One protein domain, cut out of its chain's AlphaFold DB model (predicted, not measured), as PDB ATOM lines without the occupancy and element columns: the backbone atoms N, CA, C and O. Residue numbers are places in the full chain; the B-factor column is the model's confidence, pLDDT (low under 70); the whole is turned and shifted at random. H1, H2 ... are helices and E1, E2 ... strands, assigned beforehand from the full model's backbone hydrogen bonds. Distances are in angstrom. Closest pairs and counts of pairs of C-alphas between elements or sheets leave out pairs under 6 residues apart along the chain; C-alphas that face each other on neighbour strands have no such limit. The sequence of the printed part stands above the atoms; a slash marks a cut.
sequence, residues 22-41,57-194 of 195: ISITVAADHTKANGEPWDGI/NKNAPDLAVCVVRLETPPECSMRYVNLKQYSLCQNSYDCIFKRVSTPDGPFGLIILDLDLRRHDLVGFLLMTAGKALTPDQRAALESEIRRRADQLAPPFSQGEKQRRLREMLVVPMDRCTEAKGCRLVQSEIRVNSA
ATOM      1  N   ILE A  22     330.753 257.378 158.242       90.81
ATOM      2  CA  ILE A  22     331.278 257.495 156.878       90.81
ATOM      3  C   ILE A  22     332.626 256.787 156.750       90.81
ATOM      4  O   ILE A  22     333.283 256.464 157.743       90.81
ATOM      5  N   SER A  23     333.052 256.557 155.515       93.88
ATOM      6  CA  SER A  23     334.432 256.206 155.198       93.88
ATOM      7  C   SER A  23     335.144 257.424 154.623       93.88
ATOM      8  O   SER A  23     334.623 258.083 153.723       93.88
ATOM      9  N   ILE A  24     336.341 257.712 155.132       95.06
ATOM     10  CA  ILE A  24     337.204 258.785 154.630       95.06
ATOM     11  C   ILE A  24     338.468 258.147 154.073       95.06
ATOM     12  O   ILE A  24     339.190 257.471 154.797       95.06
ATOM     13  N   THR A  25     338.744 258.378 152.797       96.38
ATOM     14  CA  THR A  25     340.023 258.031 152.176       96.38
ATOM     15  C   THR A  25     340.891 259.275 152.118       96.38
ATOM     16  O   THR A  25     340.421 260.336 151.708       96.38
ATOM     17  N   VAL A  26     342.147 259.151 152.525       96.94
ATOM     18  CA  VAL A  26     343.148 260.213 152.448       96.94
ATOM     19  C   VAL A  26     344.313 259.711 151.611       96.94
ATOM     20  O   VAL A  26     344.956 258.733 151.980       96.94
ATOM     21  N   ALA A  27     344.592 260.419 150.519       96.56
ATOM     22  CA  ALA A  27     345.774 260.225 149.694       96.56
ATOM     23  C   ALA A  27     346.754 261.379 149.945       96.56
ATOM     24  O   ALA A  27     346.503 262.509 149.525       96.56
ATOM     25  N   ALA A  28     347.840 261.129 150.668       95.38
ATOM     26  CA  ALA A  28     348.911 262.092 150.886       95.38
ATOM     27  C   ALA A  28     349.830 262.187 149.663       95.38
ATOM     28  O   ALA A  28     350.070 261.203 148.963       95.38
ATOM     29  N   ASP A  29     350.382 263.376 149.435       94.25
ATOM     30  CA  ASP A  29     351.445 263.559 148.448       94.25
ATOM     31  C   ASP A  29     352.689 262.751 148.819       94.25
ATOM     32  O   ASP A  29     352.853 262.332 149.958       94.25
ATOM     33  N   HIS A  30     353.623 262.571 147.888       91.00
ATOM     34  CA  HIS A  30     354.882 261.881 148.193       91.00
ATOM     35  C   HIS A  30     355.839 262.688 149.083       91.00
ATOM     36  O   HIS A  30     356.763 262.116 149.661       91.00
ATOM     37  N   THR A  31     355.616 263.996 149.211       88.94
ATOM     38  CA  THR A  31     356.444 264.913 150.001       88.94
ATOM     39  C   THR A  31     355.585 265.891 150.792       88.94
ATOM     40  O   THR A  31     354.462 266.221 150.405       88.94
ATOM     41  N   LYS A  32     356.158 266.431 151.865       89.12
ATOM     42  CA  LYS A  32     355.609 267.544 152.637       89.12
ATOM     43  C   LYS A  32     355.539 268.824 151.781       89.12
ATOM     44  O   LYS A  32     356.177 268.936 150.736       89.12
ATOM     45  N   ALA A  33     354.798 269.839 152.238       86.50
ATOM     46  CA  ALA A  33     354.630 271.115 151.519       86.50
ATOM     47  C   ALA A  33     355.942 271.886 151.288       86.50
ATOM     48  O   ALA A  33     356.005 272.739 150.408       86.50
ATOM     49  N   ASN A  34     356.968 271.626 152.098       84.94
ATOM     50  CA  ASN A  34     358.309 272.191 151.951       84.94
ATOM     51  C   ASN A  34     359.221 271.352 151.031       84.94
ATOM     52  O   ASN A  34     360.381 271.714 150.856       84.94
ATOM     53  N   GLY A  35     358.718 270.256 150.453       85.38
ATOM     54  CA  GLY A  35     359.471 269.335 149.600       85.38
ATOM     55  C   GLY A  35     360.253 268.257 150.355       85.38
ATOM     56  O   GLY A  35     360.860 267.402 149.715       85.38
ATOM     57  N   GLU A  36     360.238 268.262 151.691       85.38
ATOM     58  CA  GLU A  36     360.870 267.204 152.484       85.38
ATOM     59  C   GLU A  36     360.089 265.884 152.362       85.38
ATOM     60  O   GLU A  36     358.867 265.902 152.176       85.38
ATOM     61  N   PRO A  37     360.757 264.722 152.455       87.38
ATOM     62  CA  PRO A  37     360.058 263.446 152.559       87.38
ATOM     63  C   PRO A  37     359.245 263.379 153.859       87.38
ATOM     64  O   PRO A  37     359.537 264.089 154.823       87.38
ATOM     65  N   TRP A  38     358.247 262.496 153.897       88.56
ATOM     66  CA  TRP A  38     357.614 262.118 155.161       88.56
ATOM     67  C   TRP A  38     358.557 261.280 156.019       88.56
ATOM     68  O   TRP A  38     359.504 260.666 155.517       88.56
ATOM     69  N   ASP A  39     358.274 261.250 157.310       75.69
ATOM     70  CA  ASP A  39     358.967 260.488 158.333       75.69
ATOM     71  C   ASP A  39     358.041 259.407 158.877       75.69
ATOM     72  O   ASP A  39     357.278 259.608 159.808       75.69
ATOM     73  N   GLY A  40     358.133 258.210 158.304       64.25
ATOM     74  CA  GLY A  40     357.386 257.079 158.833       64.25
ATOM     75  C   GLY A  40     357.862 256.692 160.237       64.25
ATOM     76  O   GLY A  40     359.069 256.620 160.510       64.25
ATOM     77  N   ILE A  41     356.940 256.349 161.138       62.09
ATOM     78  CA  ILE A  41     357.291 255.694 162.395       62.09
ATOM     79  C   ILE A  41     357.746 254.264 162.064       62.09
ATOM     80  O   ILE A  41     357.002 253.478 161.456       62.09
ATOM     81  N   ASN A  57     358.199 250.998 152.758       59.34
ATOM     82  CA  ASN A  57     358.357 252.437 152.571       59.34
ATOM     83  C   ASN A  57     358.482 253.307 153.844       59.34
ATOM     84  O   ASN A  57     357.536 253.940 154.292       59.34
ATOM     85  N   LYS A  58     359.717 253.447 154.347       65.19
ATOM     86  CA  LYS A  58     360.081 254.320 155.486       65.19
ATOM     87  C   LYS A  58     359.785 255.822 155.288       65.19
ATOM     88  O   LYS A  58     359.999 256.593 156.215       65.19
ATOM     89  N   ASN A  59     359.352 256.226 154.093       77.25
ATOM     90  CA  ASN A  59     359.125 257.622 153.709       77.25
ATOM     91  C   ASN A  59     357.639 257.924 153.442       77.25
ATOM     92  O   ASN A  59     357.325 258.931 152.800       77.25
ATOM     93  N   ALA A  60     356.735 257.021 153.827       88.56
ATOM     94  CA  ALA A  60     355.296 257.234 153.757       88.56
ATOM     95  C   ALA A  60     354.758 257.680 155.128       88.56
ATOM     96  O   ALA A  60     355.290 257.229 156.143       88.56
ATOM     97  N   PRO A  61     353.721 258.531 155.161       92.38
ATOM     98  CA  PRO A  61     353.179 259.052 156.408       92.38
ATOM     99  C   PRO A  61     352.383 257.996 157.186       92.38
ATOM    100  O   PRO A  61     351.925 256.981 156.650       92.38
ATOM    101  N   ASP A  62     352.160 258.287 158.457       93.44
ATOM    102  CA  ASP A  62     351.295 257.584 159.390       93.44
ATOM    103  C   ASP A  62     350.007 258.382 159.613       93.44
ATOM    104  O   ASP A  62     349.774 258.985 160.661       93.44
ATOM    105  N   LEU A  63     349.132 258.363 158.607       95.38
ATOM    106  CA  LEU A  63     347.964 259.238 158.566       95.38
ATOM    107  C   LEU A  63     346.971 258.984 159.710       95.38
ATOM    108  O   LEU A  63     346.637 257.840 160.028       95.38
ATOM    109  N   ALA A  64     346.406 260.053 160.258       96.62
ATOM    110  CA  ALA A  64     345.229 260.018 161.121       96.62
ATOM    111  C   ALA A  64     344.232 261.108 160.725       96.62
ATOM    112  O   ALA A  64     344.620 262.178 160.256       96.62
ATOM    113  N   VAL A  65     342.945 260.842 160.942       97.38
ATOM    114  CA  VAL A  65     341.868 261.813 160.714       97.38
ATOM    115  C   VAL A  65     341.151 262.088 162.022       97.38
ATOM    116  O   VAL A  65     340.738 261.155 162.708       97.38
ATOM    117  N   CYS A  66     340.981 263.366 162.345       97.75
ATOM    118  CA  CYS A  66     340.234 263.833 163.502       97.75
ATOM    119  C   CYS A  66     339.025 264.659 163.073       97.75
ATOM    120  O   CYS A  66     339.151 265.590 162.275       97.75
ATOM    121  N   VAL A  67     337.868 264.342 163.646       96.75
ATOM    122  CA  VAL A  67     336.629 265.105 163.495       96.75
ATOM    123  C   VAL A  67     336.559 266.148 164.601       96.75
ATOM    124  O   VAL A  67     336.745 265.839 165.778       96.75
ATOM    125  N   VAL A  68     336.305 267.398 164.220       96.94
ATOM    126  CA  VAL A  68     336.178 268.535 165.136       96.94
ATOM    127  C   VAL A  68     334.747 269.041 165.111       96.94
ATOM    128  O   VAL A  68     334.231 269.413 164.057       96.94
ATOM    129  N   ARG A  69     334.125 269.113 166.286       92.94
ATOM    130  CA  ARG A  69     332.829 269.763 166.499       92.94
ATOM    131  C   ARG A  69     333.040 270.963 167.420       92.94
ATOM    132  O   ARG A  69     334.078 271.078 168.072       92.94
ATOM    133  N   LEU A  70     332.058 271.856 167.487       89.75
ATOM    134  CA  LEU A  70     332.094 272.923 168.486       89.75
ATOM    135  C   LEU A  70     332.089 272.306 169.893       89.75
ATOM    136  O   LEU A  70     331.387 271.329 170.143       89.75
ATOM    137  N   GLU A  71     332.912 272.872 170.779       82.31
ATOM    138  CA  GLU A  71     332.912 272.635 172.235       82.31
ATOM    139  C   GLU A  71     333.252 271.211 172.717       82.31
ATOM    140  O   GLU A  71     333.419 270.992 173.915       82.31
ATOM    141  N   THR A  72     333.461 270.254 171.814       89.56
ATOM    142  CA  THR A  72     333.849 268.876 172.150       89.56
ATOM    143  C   THR A  72     335.320 268.612 171.806       89.56
ATOM    144  O   THR A  72     335.896 269.279 170.937       89.56
ATOM    145  N   PRO A  73     335.999 267.692 172.518       93.06
ATOM    146  CA  PRO A  73     337.327 267.239 172.119       93.06
ATOM    147  C   PRO A  73     337.304 266.596 170.720       93.06
ATOM    148  O   PRO A  73     336.320 265.941 170.386       93.06
ATOM    149  N   PRO A  74     338.377 266.730 169.917       95.12
ATOM    150  CA  PRO A  74     338.460 266.052 168.627       95.12
ATOM    151  C   PRO A  74     338.394 264.529 168.767       95.12
ATOM    152  O   PRO A  74     339.095 263.942 169.592       95.12
ATOM    153  N   GLU A  75     337.602 263.893 167.909       95.25
ATOM    154  CA  GLU A  75     337.506 262.438 167.807       95.25
ATOM    155  C   GLU A  75     338.421 261.958 166.680       95.25
ATOM    156  O   GLU A  75     338.166 262.228 165.506       95.25
ATOM    157  N   CYS A  76     339.507 261.264 167.020       95.50
ATOM    158  CA  CYS A  76     340.515 260.846 166.050       95.50
ATOM    159  C   CYS A  76     340.466 259.344 165.758       95.50
ATOM    160  O   CYS A  76     340.492 258.511 166.663       95.50
ATOM    161  N   SER A  77     340.488 259.000 164.473       95.50
ATOM    162  CA  SER A  77     340.560 257.625 163.976       95.50
ATOM    163  C   SER A  77     342.008 257.131 163.981       95.50
ATOM    164  O   SER A  77     342.718 257.217 162.981       95.50
ATOM    165  N   MET A  78     342.450 256.630 165.134       92.75
ATOM    166  CA  MET A  78     343.793 256.087 165.366       92.75
ATOM    167  C   MET A  78     343.771 254.972 166.423       92.75
ATOM    168  O   MET A  78     342.769 254.760 167.104       92.75
ATOM    169  N   ARG A  79     344.877 254.235 166.564       90.50
ATOM    170  CA  ARG A  79     345.038 253.158 167.553       90.50
ATOM    171  C   ARG A  79     345.880 253.625 168.730       90.50
ATOM    172  O   ARG A  79     346.883 254.306 168.543       90.50
ATOM    173  N   TYR A  80     345.525 253.169 169.927       87.88
ATOM    174  CA  TYR A  80     346.305 253.398 171.141       87.88
ATOM    175  C   TYR A  80     346.929 252.088 171.622       87.88
ATOM    176  O   TYR A  80     346.220 251.121 171.888       87.88
ATOM    177  N   VAL A  81     348.257 252.055 171.752       85.44
ATOM    178  CA  VAL A  81     349.006 250.911 172.301       85.44
ATOM    179  C   VAL A  81     349.991 251.434 173.335       85.44
ATOM    180  O   VAL A  81     350.867 252.226 173.003       85.44
ATOM    181  N   ASN A  82     349.867 251.001 174.594       86.38
ATOM    182  CA  ASN A  82     350.734 251.447 175.696       86.38
ATOM    183  C   ASN A  82     350.863 252.982 175.778       86.38
ATOM    184  O   ASN A  82     351.970 253.510 175.867       86.38
ATOM    185  N   LEU A  83     349.728 253.690 175.699       82.75
ATOM    186  CA  LEU A  83     349.631 255.161 175.696       82.75
ATOM    187  C   LEU A  83     350.253 255.863 174.475       82.75
ATOM    188  O   LEU A  83     350.264 257.090 174.421       82.75
ATOM    189  N   LYS A  84     350.741 255.115 173.483       84.12
ATOM    190  CA  LYS A  84     351.240 255.661 172.218       84.12
ATOM    191  C   LYS A  84     350.169 255.588 171.142       84.12
ATOM    192  O   LYS A  84     349.390 254.637 171.099       84.12
ATOM    193  N   GLN A  85     350.172 256.595 170.281       89.06
ATOM    194  CA  GLN A  85     349.266 256.724 169.148       89.06
ATOM    195  C   GLN A  85     349.898 256.100 167.905       89.06
ATOM    196  O   GLN A  85     351.086 256.285 167.651       89.06
ATOM    197  N   TYR A  86     349.098 255.353 167.151       89.56
ATOM    198  CA  TYR A  86     349.499 254.699 165.912       89.56
ATOM    199  C   TYR A  86     348.439 254.907 164.845       89.56
ATOM    200  O   TYR A  86     347.237 254.816 165.120       89.56
ATOM    201  N   SER A  87     348.885 255.109 163.610       91.38
ATOM    202  CA  SER A  87     347.980 255.179 162.471       91.38
ATOM    203  C   SER A  87     347.245 253.850 162.281       91.38
ATOM    204  O   SER A  87     347.744 252.765 162.606       91.38
ATOM    205  N   LEU A  88     346.026 253.914 161.746       91.56
ATOM    206  CA  LEU A  88     345.335 252.731 161.233       91.56
ATOM    207  C   LEU A  88     345.992 252.206 159.943       91.56
ATOM    208  O   LEU A  88     345.961 251.000 159.715       91.56
ATOM    209  N   CYS A  89     346.652 253.075 159.170       88.69
ATOM    210  CA  CYS A  89     347.379 252.750 157.942       88.69
ATOM    211  C   CYS A  89     348.855 253.130 158.085       88.69
ATOM    212  O   CYS A  89     349.309 254.141 157.559       88.69
ATOM    213  N   GLN A  90     349.597 252.321 158.835       87.94
ATOM    214  CA  GLN A  90     350.998 252.609 159.121       87.94
ATOM    215  C   GLN A  90     351.843 252.651 157.830       87.94
ATOM    216  O   GLN A  90     351.786 251.698 157.051       87.94
ATOM    217  N   ASN A  91     352.667 253.689 157.657       87.94
ATOM    218  CA  ASN A  91     353.561 253.918 156.518       87.94
ATOM    219  C   ASN A  91     352.839 253.814 155.156       87.94
ATOM    220  O   ASN A  91     353.248 253.043 154.284       87.94
ATOM    221  N   SER A  92     351.759 254.577 154.956       91.44
ATOM    222  CA  SER A  92     350.979 254.549 153.710       91.44
ATOM    223  C   SER A  92     350.633 255.942 153.192       91.44
ATOM    224  O   SER A  92     350.148 256.792 153.931       91.44
ATOM    225  N   TYR A  93     350.807 256.151 151.882       93.12
ATOM    226  CA  TYR A  93     350.306 257.353 151.205       93.12
ATOM    227  C   TYR A  93     348.792 257.333 151.020       93.12
ATOM    228  O   TYR A  93     348.199 258.395 150.902       93.12
ATOM    229  N   ASP A  94     348.173 256.153 150.982       93.81
ATOM    230  CA  ASP A  94     346.731 255.992 150.801       93.81
ATOM    231  C   ASP A  94     346.150 255.269 152.020       93.81
ATOM    232  O   ASP A  94     346.568 254.156 152.359       93.81
ATOM    233  N   CYS A  95     345.234 255.925 152.729       94.62
ATOM    234  CA  CYS A  95     344.624 255.385 153.934       94.62
ATOM    235  C   CYS A  95     343.108 255.528 153.924       94.62
ATOM    236  O   CYS A  95     342.575 256.619 153.721       94.62
ATOM    237  N   ILE A  96     342.422 254.430 154.243       95.44
ATOM    238  CA  ILE A  96     340.966 254.370 154.358       95.44
ATOM    239  C   ILE A  96     340.582 254.255 155.835       95.44
ATOM    240  O   ILE A  96     340.752 253.209 156.468       95.44
ATOM    241  N   PHE A  97     339.998 255.320 156.370       95.19
ATOM    242  CA  PHE A  97     339.405 255.376 157.699       95.19
ATOM    243  C   PHE A  97     337.942 254.957 157.603       95.19
ATOM    244  O   PHE A  97     337.092 255.712 157.133       95.19
ATOM    245  N   LYS A  98     337.651 253.726 158.022       92.69
ATOM    246  CA  LYS A  98     336.286 253.190 158.042       92.69
ATOM    247  C   LYS A  98     335.559 253.642 159.306       92.69
ATOM    248  O   LYS A  98     336.162 253.680 160.375       92.69
ATOM    249  N   ARG A  99     334.248 253.868 159.191       90.56
ATOM    250  CA  ARG A  99     333.339 254.162 160.314       90.56
ATOM    251  C   ARG A  99     333.720 255.409 161.120       90.56
ATOM    252  O   ARG A  99     333.642 255.410 162.345       90.56
ATOM    253  N   VAL A 100     334.117 256.475 160.434       92.25
ATOM    254  CA  VAL A 100     334.334 257.782 161.059       92.25
ATOM    255  C   VAL A 100     332.979 258.343 161.494       92.25
ATOM    256  O   VAL A 100     332.097 258.533 160.654       92.25
ATOM    257  N   SER A 101     332.811 258.581 162.798       89.81
ATOM    258  CA  SER A 101     331.612 259.221 163.352       89.81
ATOM    259  C   SER A 101     331.594 260.695 162.970       89.81
ATOM    260  O   SER A 101     332.583 261.404 163.159       89.81
ATOM    261  N   THR A 102     330.476 261.170 162.423       88.88
ATOM    262  CA  THR A 102     330.315 262.577 162.033       88.88
ATOM    263  C   THR A 102     329.051 263.156 162.655       88.88
ATOM    264  O   THR A 102     328.110 262.412 162.913       88.88
ATOM    265  N   PRO A 103     329.007 264.460 162.974       87.94
ATOM    266  CA  PRO A 103     327.748 265.105 163.330       87.94
ATOM    267  C   PRO A 103     326.837 265.225 162.107       87.94
ATOM    268  O   PRO A 103     327.314 265.353 160.984       87.94
ATOM    269  N   ASP A 104     325.531 265.326 162.349       82.38
ATOM    270  CA  ASP A 104     324.556 265.697 161.311       82.38
ATOM    271  C   ASP A 104     324.739 267.135 160.792       82.38
ATOM    272  O   ASP A 104     324.234 267.503 159.731       82.38
ATOM    273  N   GLY A 105     325.439 267.973 161.563       87.19
ATOM    274  CA  GLY A 105     325.763 269.351 161.216       87.19
ATOM    275  C   GLY A 105     327.161 269.520 160.610       87.19
ATOM    276  O   GLY A 105     327.894 268.555 160.428       87.19
ATOM    277  N   PRO A 106     327.564 270.764 160.310       91.75
ATOM    278  CA  PRO A 106     328.910 271.073 159.837       91.75
ATOM    279  C   PRO A 106     329.987 270.701 160.859       91.75
ATOM    280  O   PRO A 106     329.796 270.854 162.067       91.75
ATOM    281  N   PHE A 107     331.140 270.260 160.367       93.75
ATOM    282  CA  PHE A 107     332.267 269.838 161.197       93.75
ATOM    283  C   PHE A 107     333.600 270.133 160.532       93.75
ATOM    284  O   PHE A 107     333.688 270.390 159.334       93.75
ATOM    285  N   GLY A 108     334.658 270.092 161.325       95.81
ATOM    286  CA  GLY A 108     336.017 270.129 160.824       95.81
ATOM    287  C   GLY A 108     336.606 268.749 160.630       95.81
ATOM    288  O   GLY A 108     336.330 267.832 161.402       95.81
ATOM    289  N   LEU A 109     337.489 268.638 159.649       97.19
ATOM    290  CA  LEU A 109     338.405 267.518 159.512       97.19
ATOM    291  C   LEU A 109     339.833 268.028 159.662       97.19
ATOM    292  O   LEU A 109     340.223 268.995 159.007       97.19
ATOM    293  N   ILE A 110     340.609 267.364 160.512       98.00
ATOM    294  CA  ILE A 110     342.053 267.558 160.651       98.00
ATOM    295  C   ILE A 110     342.732 266.260 160.229       98.00
ATOM    296  O   ILE A 110     342.334 265.182 160.662       98.00
ATOM    297  N   ILE A 111     343.758 266.376 159.396       97.81
ATOM    298  CA  ILE A 111     344.562 265.265 158.902       97.81
ATOM    299  C   ILE A 111     345.974 265.441 159.445       97.81
ATOM    300  O   ILE A 111     346.601 266.486 159.234       97.81
ATOM    301  N   LEU A 112     346.458 264.420 160.135       96.50
ATOM    302  CA  LEU A 112     347.761 264.399 160.785       96.50
ATOM    303  C   LEU A 112     348.644 263.329 160.158       96.50
ATOM    304  O   LEU A 112     348.134 262.300 159.720       96.50
ATOM    305  N   ASP A 113     349.946 263.572 160.172       94.75
ATOM    306  CA  ASP A 113     350.971 262.542 160.100       94.75
ATOM    307  C   ASP A 113     351.440 262.272 161.533       94.75
ATOM    308  O   ASP A 113     351.854 263.191 162.247       94.75
ATOM    309  N   LEU A 114     351.232 261.051 162.019       93.38
ATOM    310  CA  LEU A 114     351.511 260.715 163.406       93.38
ATOM    311  C   LEU A 114     352.989 260.398 163.594       93.38
ATOM    312  O   LEU A 114     353.435 259.328 163.213       93.38
ATOM    313  N   ASP A 115     353.688 261.255 164.335       87.19
ATOM    314  CA  ASP A 115     355.043 260.967 164.820       87.19
ATOM    315  C   ASP A 115     355.136 260.553 166.291       87.19
ATOM    316  O   ASP A 115     354.296 260.880 167.130       87.19
ATOM    317  N   LEU A 116     356.263 259.927 166.651       80.12
ATOM    318  CA  LEU A 116     356.578 259.550 168.037       80.12
ATOM    319  C   LEU A 116     356.758 260.741 168.985       80.12
ATOM    320  O   LEU A 116     356.639 260.574 170.199       80.12
ATOM    321  N   ARG A 117     357.148 261.906 168.458       81.88
ATOM    322  CA  ARG A 117     357.447 263.096 169.270       81.88
ATOM    323  C   ARG A 117     356.437 264.206 169.052       81.88
ATOM    324  O   ARG A 117     355.966 264.784 170.027       81.88
ATOM    325  N   ARG A 118     356.179 264.554 167.794       87.19
ATOM    326  CA  ARG A 118     355.343 265.688 167.409       87.19
ATOM    327  C   ARG A 118     354.745 265.418 166.046       87.19
ATOM    328  O   ARG A 118     355.506 265.384 165.098       87.19
ATOM    329  N   HIS A 119     353.430 265.264 165.996       92.88
ATOM    330  CA  HIS A 119     352.709 265.053 164.750       92.88
ATOM    331  C   HIS A 119     352.836 266.259 163.826       92.88
ATOM    332  O   HIS A 119     352.815 267.408 164.290       92.88
ATOM    333  N   ASP A 120     352.859 265.984 162.531       92.62
ATOM    334  CA  ASP A 120     352.795 266.997 161.495       92.62
ATOM    335  C   ASP A 120     351.362 267.185 160.994       92.62
ATOM    336  O   ASP A 120     350.571 266.252 160.851       92.62
ATOM    337  N   LEU A 121     351.004 268.433 160.696       94.94
ATOM    338  CA  LEU A 121     349.718 268.724 160.075       94.94
ATOM    339  C   LEU A 121     349.812 268.519 158.566       94.94
ATOM    340  O   LEU A 121     350.398 269.340 157.855       94.94
ATOM    341  N   VAL A 122     349.107 267.515 158.059       95.56
ATOM    342  CA  VAL A 122     348.931 267.311 156.617       95.56
ATOM    343  C   VAL A 122     347.977 268.375 156.066       95.56
ATOM    344  O   VAL A 122     348.310 269.109 155.131       95.56
ATOM    345  N   GLY A 123     346.818 268.555 156.703       95.38
ATOM    346  CA  GLY A 123     345.842 269.568 156.309       95.38
ATOM    347  C   GLY A 123     344.619 269.607 157.215       95.38
ATOM    348  O   GLY A 123     344.437 268.755 158.078       95.38
ATOM    349  N   PHE A 124     343.771 270.609 157.016       96.81
ATOM    350  CA  PHE A 124     342.457 270.684 157.643       96.81
ATOM    351  C   PHE A 124     341.470 271.376 156.708       96.81
ATOM    352  O   PHE A 124     341.865 272.127 155.812       96.81
ATOM    353  N   LEU A 125     340.187 271.126 156.931       96.56
ATOM    354  CA  LEU A 125     339.098 271.693 156.154       96.56
ATOM    355  C   LEU A 125     337.795 271.692 156.953       96.56
ATOM    356  O   LEU A 125     337.671 270.988 157.958       96.56
ATOM    357  N   LEU A 126     336.822 272.456 156.466       96.00
ATOM    358  CA  LEU A 126     335.462 272.478 156.978       96.00
ATOM    359  C   LEU A 126     334.558 271.692 156.028       96.00
ATOM    360  O   LEU A 126     334.455 272.003 154.841       96.00
ATOM    361  N   MET A 127     333.866 270.704 156.581       93.06
ATOM    362  CA  MET A 127     332.850 269.914 155.902       93.06
ATOM    363  C   MET A 127     331.464 270.460 156.232       93.06
ATOM    364  O   MET A 127     331.122 270.652 157.402       93.06
ATOM    365  N   THR A 128     330.636 270.675 155.211       90.00
ATOM    366  CA  THR A 128     329.218 270.993 155.402       90.00
ATOM    367  C   THR A 128     328.351 269.783 155.072       90.00
ATOM    368  O   THR A 128     328.400 269.228 153.972       90.00
ATOM    369  N   ALA A 129     327.538 269.374 156.043       74.81
ATOM    370  CA  ALA A 129     326.456 268.421 155.855       74.81
ATOM    371  C   ALA A 129     325.140 269.207 155.742       74.81
ATOM    372  O   ALA A 129     324.737 269.915 156.665       74.81
ATOM    373  N   GLY A 130     324.478 269.142 154.584       72.31
ATOM    374  CA  GLY A 130     323.166 269.765 154.389       72.31
ATOM    375  C   GLY A 130     323.186 271.298 154.301       72.31
ATOM    376  O   GLY A 130     323.534 271.858 153.263       72.31
ATOM    377  N   LYS A 131     322.708 271.985 155.350       69.75
ATOM    378  CA  LYS A 131     322.438 273.437 155.320       69.75
ATOM    379  C   LYS A 131     323.725 274.267 155.300       69.75
ATOM    380  O   LYS A 131     324.713 273.932 155.948       69.75
ATOM    381  N   ALA A 132     323.678 275.398 154.597       76.38
ATOM    382  CA  ALA A 132     324.750 276.386 154.625       76.38
ATOM    383  C   ALA A 132     324.916 276.974 156.038       76.38
ATOM    384  O   ALA A 132     323.931 277.276 156.713       76.38
ATOM    385  N   LEU A 133     326.169 277.148 156.459       86.12
ATOM    386  CA  LEU A 133     326.530 277.834 157.699       86.12
ATOM    387  C   LEU A 133     326.205 279.326 157.606       86.12
ATOM    388  O   LEU A 133     326.454 279.950 156.570       86.12
ATOM    389  N   THR A 134     325.741 279.922 158.706       90.50
ATOM    390  CA  THR A 134     325.792 281.385 158.834       90.50
ATOM    391  C   THR A 134     327.254 281.853 158.924       90.50
ATOM    392  O   THR A 134     328.126 281.066 159.311       90.50
ATOM    393  N   PRO A 135     327.559 283.126 158.601       92.31
ATOM    394  CA  PRO A 135     328.916 283.662 158.733       92.31
ATOM    395  C   PRO A 135     329.516 283.463 160.132       92.31
ATOM    396  O   PRO A 135     330.664 283.038 160.245       92.31
ATOM    397  N   ASP A 136     328.721 283.670 161.184       93.25
ATOM    398  CA  ASP A 136     329.171 283.522 162.573       93.25
ATOM    399  C   ASP A 136     329.466 282.062 162.930       93.25
ATOM    400  O   ASP A 136     330.498 281.762 163.530       93.25
ATOM    401  N   GLN A 137     328.602 281.128 162.512       91.38
ATOM    402  CA  GLN A 137     328.826 279.697 162.735       91.38
ATOM    403  C   GLN A 137     330.068 279.206 161.992       91.38
ATOM    404  O   GLN A 137     330.855 278.436 162.542       91.38
ATOM    405  N   ARG A 138     330.262 279.672 160.750       93.62
ATOM    406  CA  ARG A 138     331.461 279.375 159.963       93.62
ATOM    407  C   ARG A 138     332.707 279.886 160.682       93.62
ATOM    408  O   ARG A 138     333.628 279.107 160.891       93.62
ATOM    409  N   ALA A 139     332.727 281.154 161.092       94.94
ATOM    410  CA  ALA A 139     333.876 281.750 161.766       94.94
ATOM    411  C   ALA A 139     334.208 281.045 163.094       94.94
ATOM    412  O   ALA A 139     335.377 280.768 163.370       94.94
ATOM    413  N   ALA A 140     333.189 280.704 163.889       95.31
ATOM    414  CA  ALA A 140     333.363 279.975 165.142       95.31
ATOM    415  C   ALA A 140     333.976 278.585 164.911       95.31
ATOM    416  O   ALA A 140     334.960 278.226 165.561       95.31
ATOM    417  N   LEU A 141     333.440 277.826 163.951       95.31
ATOM    418  CA  LEU A 141     333.940 276.491 163.640       95.31
ATOM    419  C   LEU A 141     335.340 276.539 163.013       95.31
ATOM    420  O   LEU A 141     336.201 275.760 163.406       95.31
ATOM    421  N   GLU A 142     335.617 277.474 162.102       96.75
ATOM    422  CA  GLU A 142     336.961 277.650 161.538       96.75
ATOM    423  C   GLU A 142     338.000 277.981 162.619       96.75
ATOM    424  O   GLU A 142     339.096 277.414 162.616       96.75
ATOM    425  N   SER A 143     337.663 278.875 163.553       96.38
ATOM    426  CA  SER A 143     338.526 279.217 164.688       96.38
ATOM    427  C   SER A 143     338.809 277.990 165.557       96.38
ATOM    428  O   SER A 143     339.963 277.709 165.889       96.38
ATOM    429  N   GLU A 144     337.774 277.200 165.853       97.25
ATOM    430  CA  GLU A 144     337.908 275.974 166.635       97.25
ATOM    431  C   GLU A 144     338.781 274.933 165.922       97.25
ATOM    432  O   GLU A 144     339.697 274.386 166.530       97.25
ATOM    433  N   ILE A 145     338.583 274.709 164.619       97.62
ATOM    434  CA  ILE A 145     339.404 273.790 163.816       97.62
ATOM    435  C   ILE A 145     340.874 274.191 163.865       97.62
ATOM    436  O   ILE A 145     341.732 273.351 164.131       97.62
ATOM    437  N   ARG A 146     341.176 275.475 163.644       97.06
ATOM    438  CA  ARG A 146     342.551 275.994 163.674       97.06
ATOM    439  C   ARG A 146     343.177 275.800 165.047       97.06
ATOM    440  O   ARG A 146     344.276 275.261 165.151       97.06
ATOM    441  N   ARG A 147     342.441 276.152 166.105       96.62
ATOM    442  CA  ARG A 147     342.882 275.967 167.489       96.62
ATOM    443  C   ARG A 147     343.177 274.499 167.795       96.62
ATOM    444  O   ARG A 147     344.199 274.203 168.406       96.62
ATOM    445  N   ARG A 148     342.312 273.570 167.375       97.62
ATOM    446  CA  ARG A 148     342.520 272.125 167.566       97.62
ATOM    447  C   ARG A 148     343.682 271.595 166.732       97.62
ATOM    448  O   ARG A 148     344.464 270.804 167.247       97.62
ATOM    449  N   ALA A 149     343.849 272.062 165.496       97.38
ATOM    450  CA  ALA A 149     344.981 271.697 164.650       97.38
ATOM    451  C   ALA A 149     346.317 272.143 165.262       97.38
ATOM    452  O   ALA A 149     347.276 271.376 165.255       97.38
ATOM    453  N   ASP A 150     346.375 273.339 165.848       96.06
ATOM    454  CA  ASP A 150     347.569 273.834 166.541       96.06
ATOM    455  C   ASP A 150     347.836 273.100 167.865       96.06
ATOM    456  O   ASP A 150     348.989 272.971 168.268       96.06
ATOM    457  N   GLN A 151     346.798 272.585 168.533       95.88
ATOM    458  CA  GLN A 151     346.955 271.734 169.718       95.88
ATOM    459  C   GLN A 151     347.487 270.340 169.371       95.88
ATOM    460  O   GLN A 151     348.353 269.828 170.076       95.88
ATOM    461  N   LEU A 152     346.961 269.728 168.308       95.69
ATOM    462  CA  LEU A 152     347.315 268.367 167.892       95.69
ATOM    463  C   LEU A 152     348.674 268.307 167.181       95.69
ATOM    464  O   LEU A 152     349.442 267.377 167.400       95.69
ATOM    465  N   ALA A 153     348.974 269.311 166.361       95.25
ATOM    466  CA  ALA A 153     350.226 269.444 165.630       95.25
ATOM    467  C   ALA A 153     350.682 270.909 165.700       95.25
ATOM    468  O   ALA A 153     350.318 271.699 164.829       95.25
ATOM    469  N   PRO A 154     351.435 271.327 166.730       94.44
ATOM    470  CA  PRO A 154     351.891 272.711 166.847       94.44
ATOM    471  C   PRO A 154     352.822 273.097 165.688       94.44
ATOM    472  O   PRO A 154     353.744 272.329 165.401       94.44
ATOM    473  N   PRO A 155     352.665 274.275 165.055       91.50
ATOM    474  CA  PRO A 155     353.512 274.662 163.933       91.50
ATOM    475  C   PRO A 155     354.948 274.955 164.378       91.50
ATOM    476  O   PRO A 155     355.175 275.677 165.354       91.50
ATOM    477  N   PHE A 156     355.932 274.443 163.640       85.94
ATOM    478  CA  PHE A 156     357.348 274.652 163.953       85.94
ATOM    479  C   PHE A 156     358.000 275.727 163.084       85.94
ATOM    480  O   PHE A 156     358.714 276.592 163.595       85.94
ATOM    481  N   SER A 157     357.741 275.707 161.776       86.56
ATOM    482  CA  SER A 157     358.392 276.616 160.827       86.56
ATOM    483  C   SER A 157     357.537 277.849 160.519       86.56
ATOM    484  O   SER A 157     356.310 277.832 160.621       86.56
ATOM    485  N   GLN A 158     358.178 278.944 160.096       88.50
ATOM    486  CA  GLN A 158     357.450 280.131 159.628       88.50
ATOM    487  C   GLN A 158     356.621 279.830 158.373       88.50
ATOM    488  O   GLN A 158     355.486 280.291 158.267       88.50
ATOM    489  N   GLY A 159     357.145 279.009 157.457       87.25
ATOM    490  CA  GLY A 159     356.407 278.576 156.268       87.25
ATOM    491  C   GLY A 159     355.132 277.812 156.623       87.25
ATOM    492  O   GLY A 159     354.079 278.053 156.037       87.25
ATOM    493  N   GLU A 160     355.189 276.954 157.642       89.50
ATOM    494  CA  GLU A 160     354.022 276.236 158.139       89.50
ATOM    495  C   GLU A 160     352.995 277.172 158.787       89.50
ATOM    496  O   GLU A 160     351.808 277.070 158.477       89.50
ATOM    497  N   LYS A 161     353.437 278.125 159.620       91.44
ATOM    498  CA  LYS A 161     352.551 279.155 160.190       91.44
ATOM    499  C   LYS A 161     351.815 279.916 159.087       91.44
ATOM    500  O   LYS A 161     350.595 280.029 159.137       91.44
ATOM    501  N   GLN A 162     352.528 280.364 158.054       90.62
ATOM    502  CA  GLN A 162     351.926 281.073 156.920       90.62
ATOM    503  C   GLN A 162     350.974 280.189 156.105       90.62
ATOM    504  O   GLN A 162     349.892 280.630 155.725       90.62
ATOM    505  N   ARG A 163     351.326 278.918 155.869       90.00
ATOM    506  CA  ARG A 163     350.440 277.953 155.199       90.00
ATOM    507  C   ARG A 163     349.129 277.786 155.961       90.00
ATOM    508  O   ARG A 163     348.074 277.760 155.333       90.00
ATOM    509  N   ARG A 164     349.192 277.703 157.291       91.69
ATOM    510  CA  ARG A 164     348.008 277.565 158.141       91.69
ATOM    511  C   ARG A 164     347.110 278.794 158.071       91.69
ATOM    512  O   ARG A 164     345.911 278.609 158.157       91.69
ATOM    513  N   LEU A 165     347.622 280.004 157.844       91.75
ATOM    514  CA  LEU A 165     346.808 281.230 157.738       91.75
ATOM    515  C   LEU A 165     345.977 281.346 156.448       91.75
ATOM    516  O   LEU A 165     345.151 282.249 156.344       91.75
ATOM    517  N   ARG A 166     346.171 280.453 155.470       89.94
ATOM    518  CA  ARG A 166     345.387 280.456 154.226       89.94
ATOM    519  C   ARG A 166     343.898 280.253 154.503       89.94
ATOM    520  O   ARG A 166     343.515 279.684 155.531       89.94
ATOM    521  N   GLU A 167     343.070 280.712 153.564       92.12
ATOM    522  CA  GLU A 167     341.628 280.473 153.609       92.12
ATOM    523  C   GLU A 167     341.357 278.970 153.737       92.12
ATOM    524  O   GLU A 167     341.969 278.149 153.048       92.12
ATOM    525  N   MET A 168     340.482 278.612 154.678       94.38
ATOM    526  CA  MET A 168     340.130 277.221 154.909       94.38
ATOM    527  C   MET A 168     339.244 276.734 153.769       94.38
ATOM    528  O   MET A 168     338.274 277.397 153.405       94.38
ATOM    529  N   LEU A 169     339.552 275.554 153.232       93.75
ATOM    530  CA  LEU A 169     338.667 274.915 152.273       93.75
ATOM    531  C   LEU A 169     337.345 274.567 152.968       93.75
ATOM    532  O   LEU A 169     337.340 273.844 153.965       93.75
ATOM    533  N   VAL A 170     336.238 275.074 152.428       93.31
ATOM    534  CA  VAL A 170     334.878 274.763 152.876       93.31
ATOM    535  C   VAL A 170     334.183 273.969 151.786       93.31
ATOM    536  O   VAL A 170     334.005 274.467 150.673       93.31
ATOM    537  N   VAL A 171     333.795 272.735 152.089       91.19
ATOM    538  CA  VAL A 171     333.266 271.802 151.089       91.19
ATOM    539  C   VAL A 171     332.028 271.066 151.594       91.19
ATOM    540  O   VAL A 171     332.034 270.515 152.696       91.19
ATOM    541  N   PRO A 172     330.966 270.999 150.778       89.56
ATOM    542  CA  PRO A 172     329.875 270.062 150.995       89.56
ATOM    543  C   PRO A 172     330.355 268.611 150.918       89.56
ATOM    544  O   PRO A 172     331.157 268.267 150.047       89.56
ATOM    545  N   MET A 173     329.846 267.746 151.801       87.06
ATOM    546  CA  MET A 173     330.240 266.328 151.840       87.06
ATOM    547  C   MET A 173     330.035 265.600 150.504       87.06
ATOM    548  O   MET A 173     330.868 264.787 150.115       87.06
ATOM    549  N   ASP A 174     328.975 265.929 149.765       85.88
ATOM    550  CA  ASP A 174     328.644 265.335 148.463       85.88
ATOM    551  C   ASP A 174     329.614 265.734 147.333       85.88
ATOM    552  O   ASP A 174     329.660 265.087 146.279       85.88
ATOM    553  N   ARG A 175     330.426 266.779 147.538       86.62
ATOM    554  CA  ARG A 175     331.436 267.217 146.566       86.62
ATOM    555  C   ARG A 175     332.760 266.481 146.686       86.62
ATOM    556  O   ARG A 175     333.461 266.397 145.683       86.62
ATOM    557  N   CYS A 176     333.065 265.918 147.850       88.88
ATOM    558  CA  CYS A 176     334.299 265.173 148.087       88.88
ATOM    559  C   CYS A 176     334.102 263.661 147.945       88.88
ATOM    560  O   CYS A 176     334.745 262.904 148.654       88.88
ATOM    561  N   THR A 177     333.209 263.200 147.071       87.62
ATOM    562  CA  THR A 177     332.953 261.763 146.860       87.62
ATOM    563  C   THR A 177     334.121 261.058 146.174       87.62
ATOM    564  O   THR A 177     334.972 261.711 145.569       87.62
ATOM    565  N   GLU A 178     334.155 259.721 146.229       77.25
ATOM    566  CA  GLU A 178     335.220 258.895 145.627       77.25
ATOM    567  C   GLU A 178     335.562 259.257 144.179       77.25
ATOM    568  O   GLU A 178     336.733 259.294 143.815       77.25
ATOM    569  N   ALA A 179     334.560 259.609 143.371       76.75
ATOM    570  CA  ALA A 179     334.757 259.962 141.969       76.75
ATOM    571  C   ALA A 179     335.398 261.344 141.741       76.75
ATOM    572  O   ALA A 179     335.947 261.582 140.668       76.75
ATOM    573  N   LYS A 180     335.280 262.279 142.694       83.50
ATOM    574  CA  LYS A 180     335.716 263.678 142.517       83.50
ATOM    575  C   LYS A 180     336.933 264.030 143.358       83.50
ATOM    576  O   LYS A 180     337.804 264.742 142.868       83.50
ATOM    577  N   GLY A 181     336.976 263.544 144.598       89.75
ATOM    578  CA  GLY A 181     337.960 263.951 145.592       89.75
ATOM    579  C   GLY A 181     337.924 265.451 145.909       89.75
ATOM    580  O   GLY A 181     337.317 266.267 145.216       89.75
ATOM    581  N   CYS A 182     338.581 265.834 146.997       93.81
ATOM    582  CA  CYS A 182     338.815 267.228 147.355       93.81
ATOM    583  C   CYS A 182     340.297 267.430 147.639       93.81
ATOM    584  O   CYS A 182     340.849 266.863 148.584       93.81
ATOM    585  N   ARG A 183     340.937 268.247 146.800       94.75
ATOM    586  CA  ARG A 183     342.365 268.525 146.880       94.75
ATOM    587  C   ARG A 183     342.665 269.550 147.972       94.75
ATOM    588  O   ARG A 183     342.136 270.659 147.969       94.75
ATOM    589  N   LEU A 184     343.559 269.176 148.875       92.75
ATOM    590  CA  LEU A 184     344.193 270.028 149.872       92.75
ATOM    591  C   LEU A 184     345.630 270.347 149.438       92.75
ATOM    592  O   LEU A 184     346.092 269.948 148.371       92.75
ATOM    593  N   VAL A 185     346.357 271.084 150.278       90.31
ATOM    594  CA  VAL A 185     347.728 271.516 149.960       90.31
ATOM    595  C   VAL A 185     348.696 270.335 149.814       90.31
ATOM    596  O   VAL A 185     349.583 270.412 148.974       90.31
ATOM    597  N   GLN A 186     348.542 269.289 150.631       92.94
ATOM    598  CA  GLN A 186     349.481 268.153 150.725       92.94
ATOM    599  C   GLN A 186     348.797 266.787 150.589       92.94
ATOM    600  O   GLN A 186     349.390 265.750 150.886       92.94
ATOM    601  N   SER A 187     347.512 266.782 150.252       95.31
ATOM    602  CA  SER A 187     346.709 265.567 150.221       95.31
ATOM    603  C   SER A 187     345.446 265.762 149.398       95.31
ATOM    604  O   SER A 187     345.057 266.877 149.060       95.31
ATOM    605  N   GLU A 188     344.787 264.662 149.082       96.81
ATOM    606  CA  GLU A 188     343.425 264.612 148.579       96.81
ATOM    607  C   GLU A 188     342.574 263.783 149.538       96.81
ATOM    608  O   GLU A 188     343.037 262.776 150.076       96.81
ATOM    609  N   ILE A 189     341.329 264.206 149.754       95.88
ATOM    610  CA  ILE A 189     340.357 263.431 150.525       95.88
ATOM    611  C   ILE A 189     339.215 262.933 149.648       95.88
ATOM    612  O   ILE A 189     338.791 263.620 148.717       95.88
ATOM    613  N   ARG A 190     338.667 261.772 150.000       95.12
ATOM    614  CA  ARG A 190     337.421 261.231 149.449       95.12
ATOM    615  C   ARG A 190     336.527 260.748 150.586       95.12
ATOM    616  O   ARG A 190     337.019 260.177 151.554       95.12
ATOM    617  N   VAL A 191     335.228 260.977 150.479       91.94
ATOM    618  CA  VAL A 191     334.221 260.720 151.508       91.94
ATOM    619  C   VAL A 191     333.098 259.890 150.909       91.94
ATOM    620  O   VAL A 191     332.476 260.298 149.933       91.94
ATOM    621  N   ASN A 192     332.816 258.752 151.531       88.69
ATOM    622  CA  ASN A 192     331.760 257.829 151.128       88.69
ATOM    623  C   ASN A 192     330.878 257.479 152.327       88.69
ATOM    624  O   ASN A 192     331.348 257.466 153.466       88.69
ATOM    625  N   SER A 193     329.613 257.137 152.087       79.75
ATOM    626  CA  SER A 193     328.796 256.482 153.115       79.75
ATOM    627  C   SER A 193     329.480 255.186 153.562       79.75
ATOM    628  O   SER A 193     330.055 254.483 152.730       79.75
ATOM    629  N   ALA A 194     329.486 254.889 154.865       68.06
ATOM    630  CA  ALA A 194     330.023 253.613 155.329       68.06
ATOM    631  C   ALA A 194     329.116 252.461 154.861       68.06
ATOM    632  O   ALA A 194     327.893 252.577 154.945       68.06
TER     633      ALA A 194
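What this domain is: This is residues 22 to 41 and 57 to 194 of the 195 residues of an uncharacterized protein of Bradyrhizobium icense (UniProt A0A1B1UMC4). Two strongly twisted sheets make a sandwich, a larger one of five strands and a smaller one of three, and the long helix H1 covers the larger sheet's other face. The small hairpin of E4 and E5 lies farthest from the middle. The printed part has 158 residues, ordered E1 E2 E3 E4 E5 E6 E7 E8 H1 H2 E9 H3 E10, three named helices and ten named strands, mixed in class. The larger sheet runs E3 E2 E7 E8 E9 and is mixed; the smaller runs E6 E1 E10, antiparallel. The whole is compact, with a radius of gyration of the C-alphas of 14.7 A and spans of 43 by 36 by 32 A.

Where its parts are: Begin with the larger sheet: E3 is residues 75 to 77, E2 63 to 68, E7 107 to 113, 20.1 A long, E8 120 to 128, 24.7 A, and E9 170 to 172. Find C-alpha 135 at (328.916, 283.662, 158.733); from there H1 runs 25.6 A to residue 152. H2 is residues 158 to 164 and H3 173 to 176. In the smaller sheet, E6 is residues 94 to 103, 24.5 A, and bends by 65 degrees at residue 99. E1, residues 22 to 28, begins at C-alpha 22 (331.278, 257.495, 156.878), and E10, residues 187 to 193, ends at C-alpha 193 (328.796, 256.482, 153.115). E4 is residues 79 to 81 and E5 84 to 86.

How they stand to each other: In the larger sheet, look for N 66 and O 110, 2.8 A, between antiparallel E2 and E7, and N 109 and O 125, 2.9 A, in the hairpin of E7 and E8. E8, H1 H2 and E9 form a strand-helix-strand unit, two parallel neighbour strands with helices between, its crossover right-handed; N 171 and O 126 are 2.9 A apart. H1 and this sheet make two layers, a helix on one face: H1 lies over E7 and E8, its height over the sheet 9.0 A, the C-alphas of Gly 108 and Ile 145 closest to E7 at 5.8 A. H2 only grazes this sheet. The sheets of the sandwich stand face to face, their best planes 35 degrees apart. In the smaller sheet, N 25 and O 190 are 2.8 A apart between E1 and E10. The closest C-alphas of H3 and E10, Cys 176 and Arg 190, are 5.2 A apart. In H1 and H2 every O i to N i+4 pair is within hydrogen-bond range; H3 is too short for one.

The domain as a whole: The farthest C-alphas, Asn 57 and Thr 134, are 44.0 A apart. Residues 42 to 56 are not printed, and C-alphas 41 and 57 are 10.4 A apart across the cut. Of the links printed whole, none is long. The mean pLDDT of the printed part is 90.1; residues 40 to 41, 57 to 58, 131 and 194 are under 70.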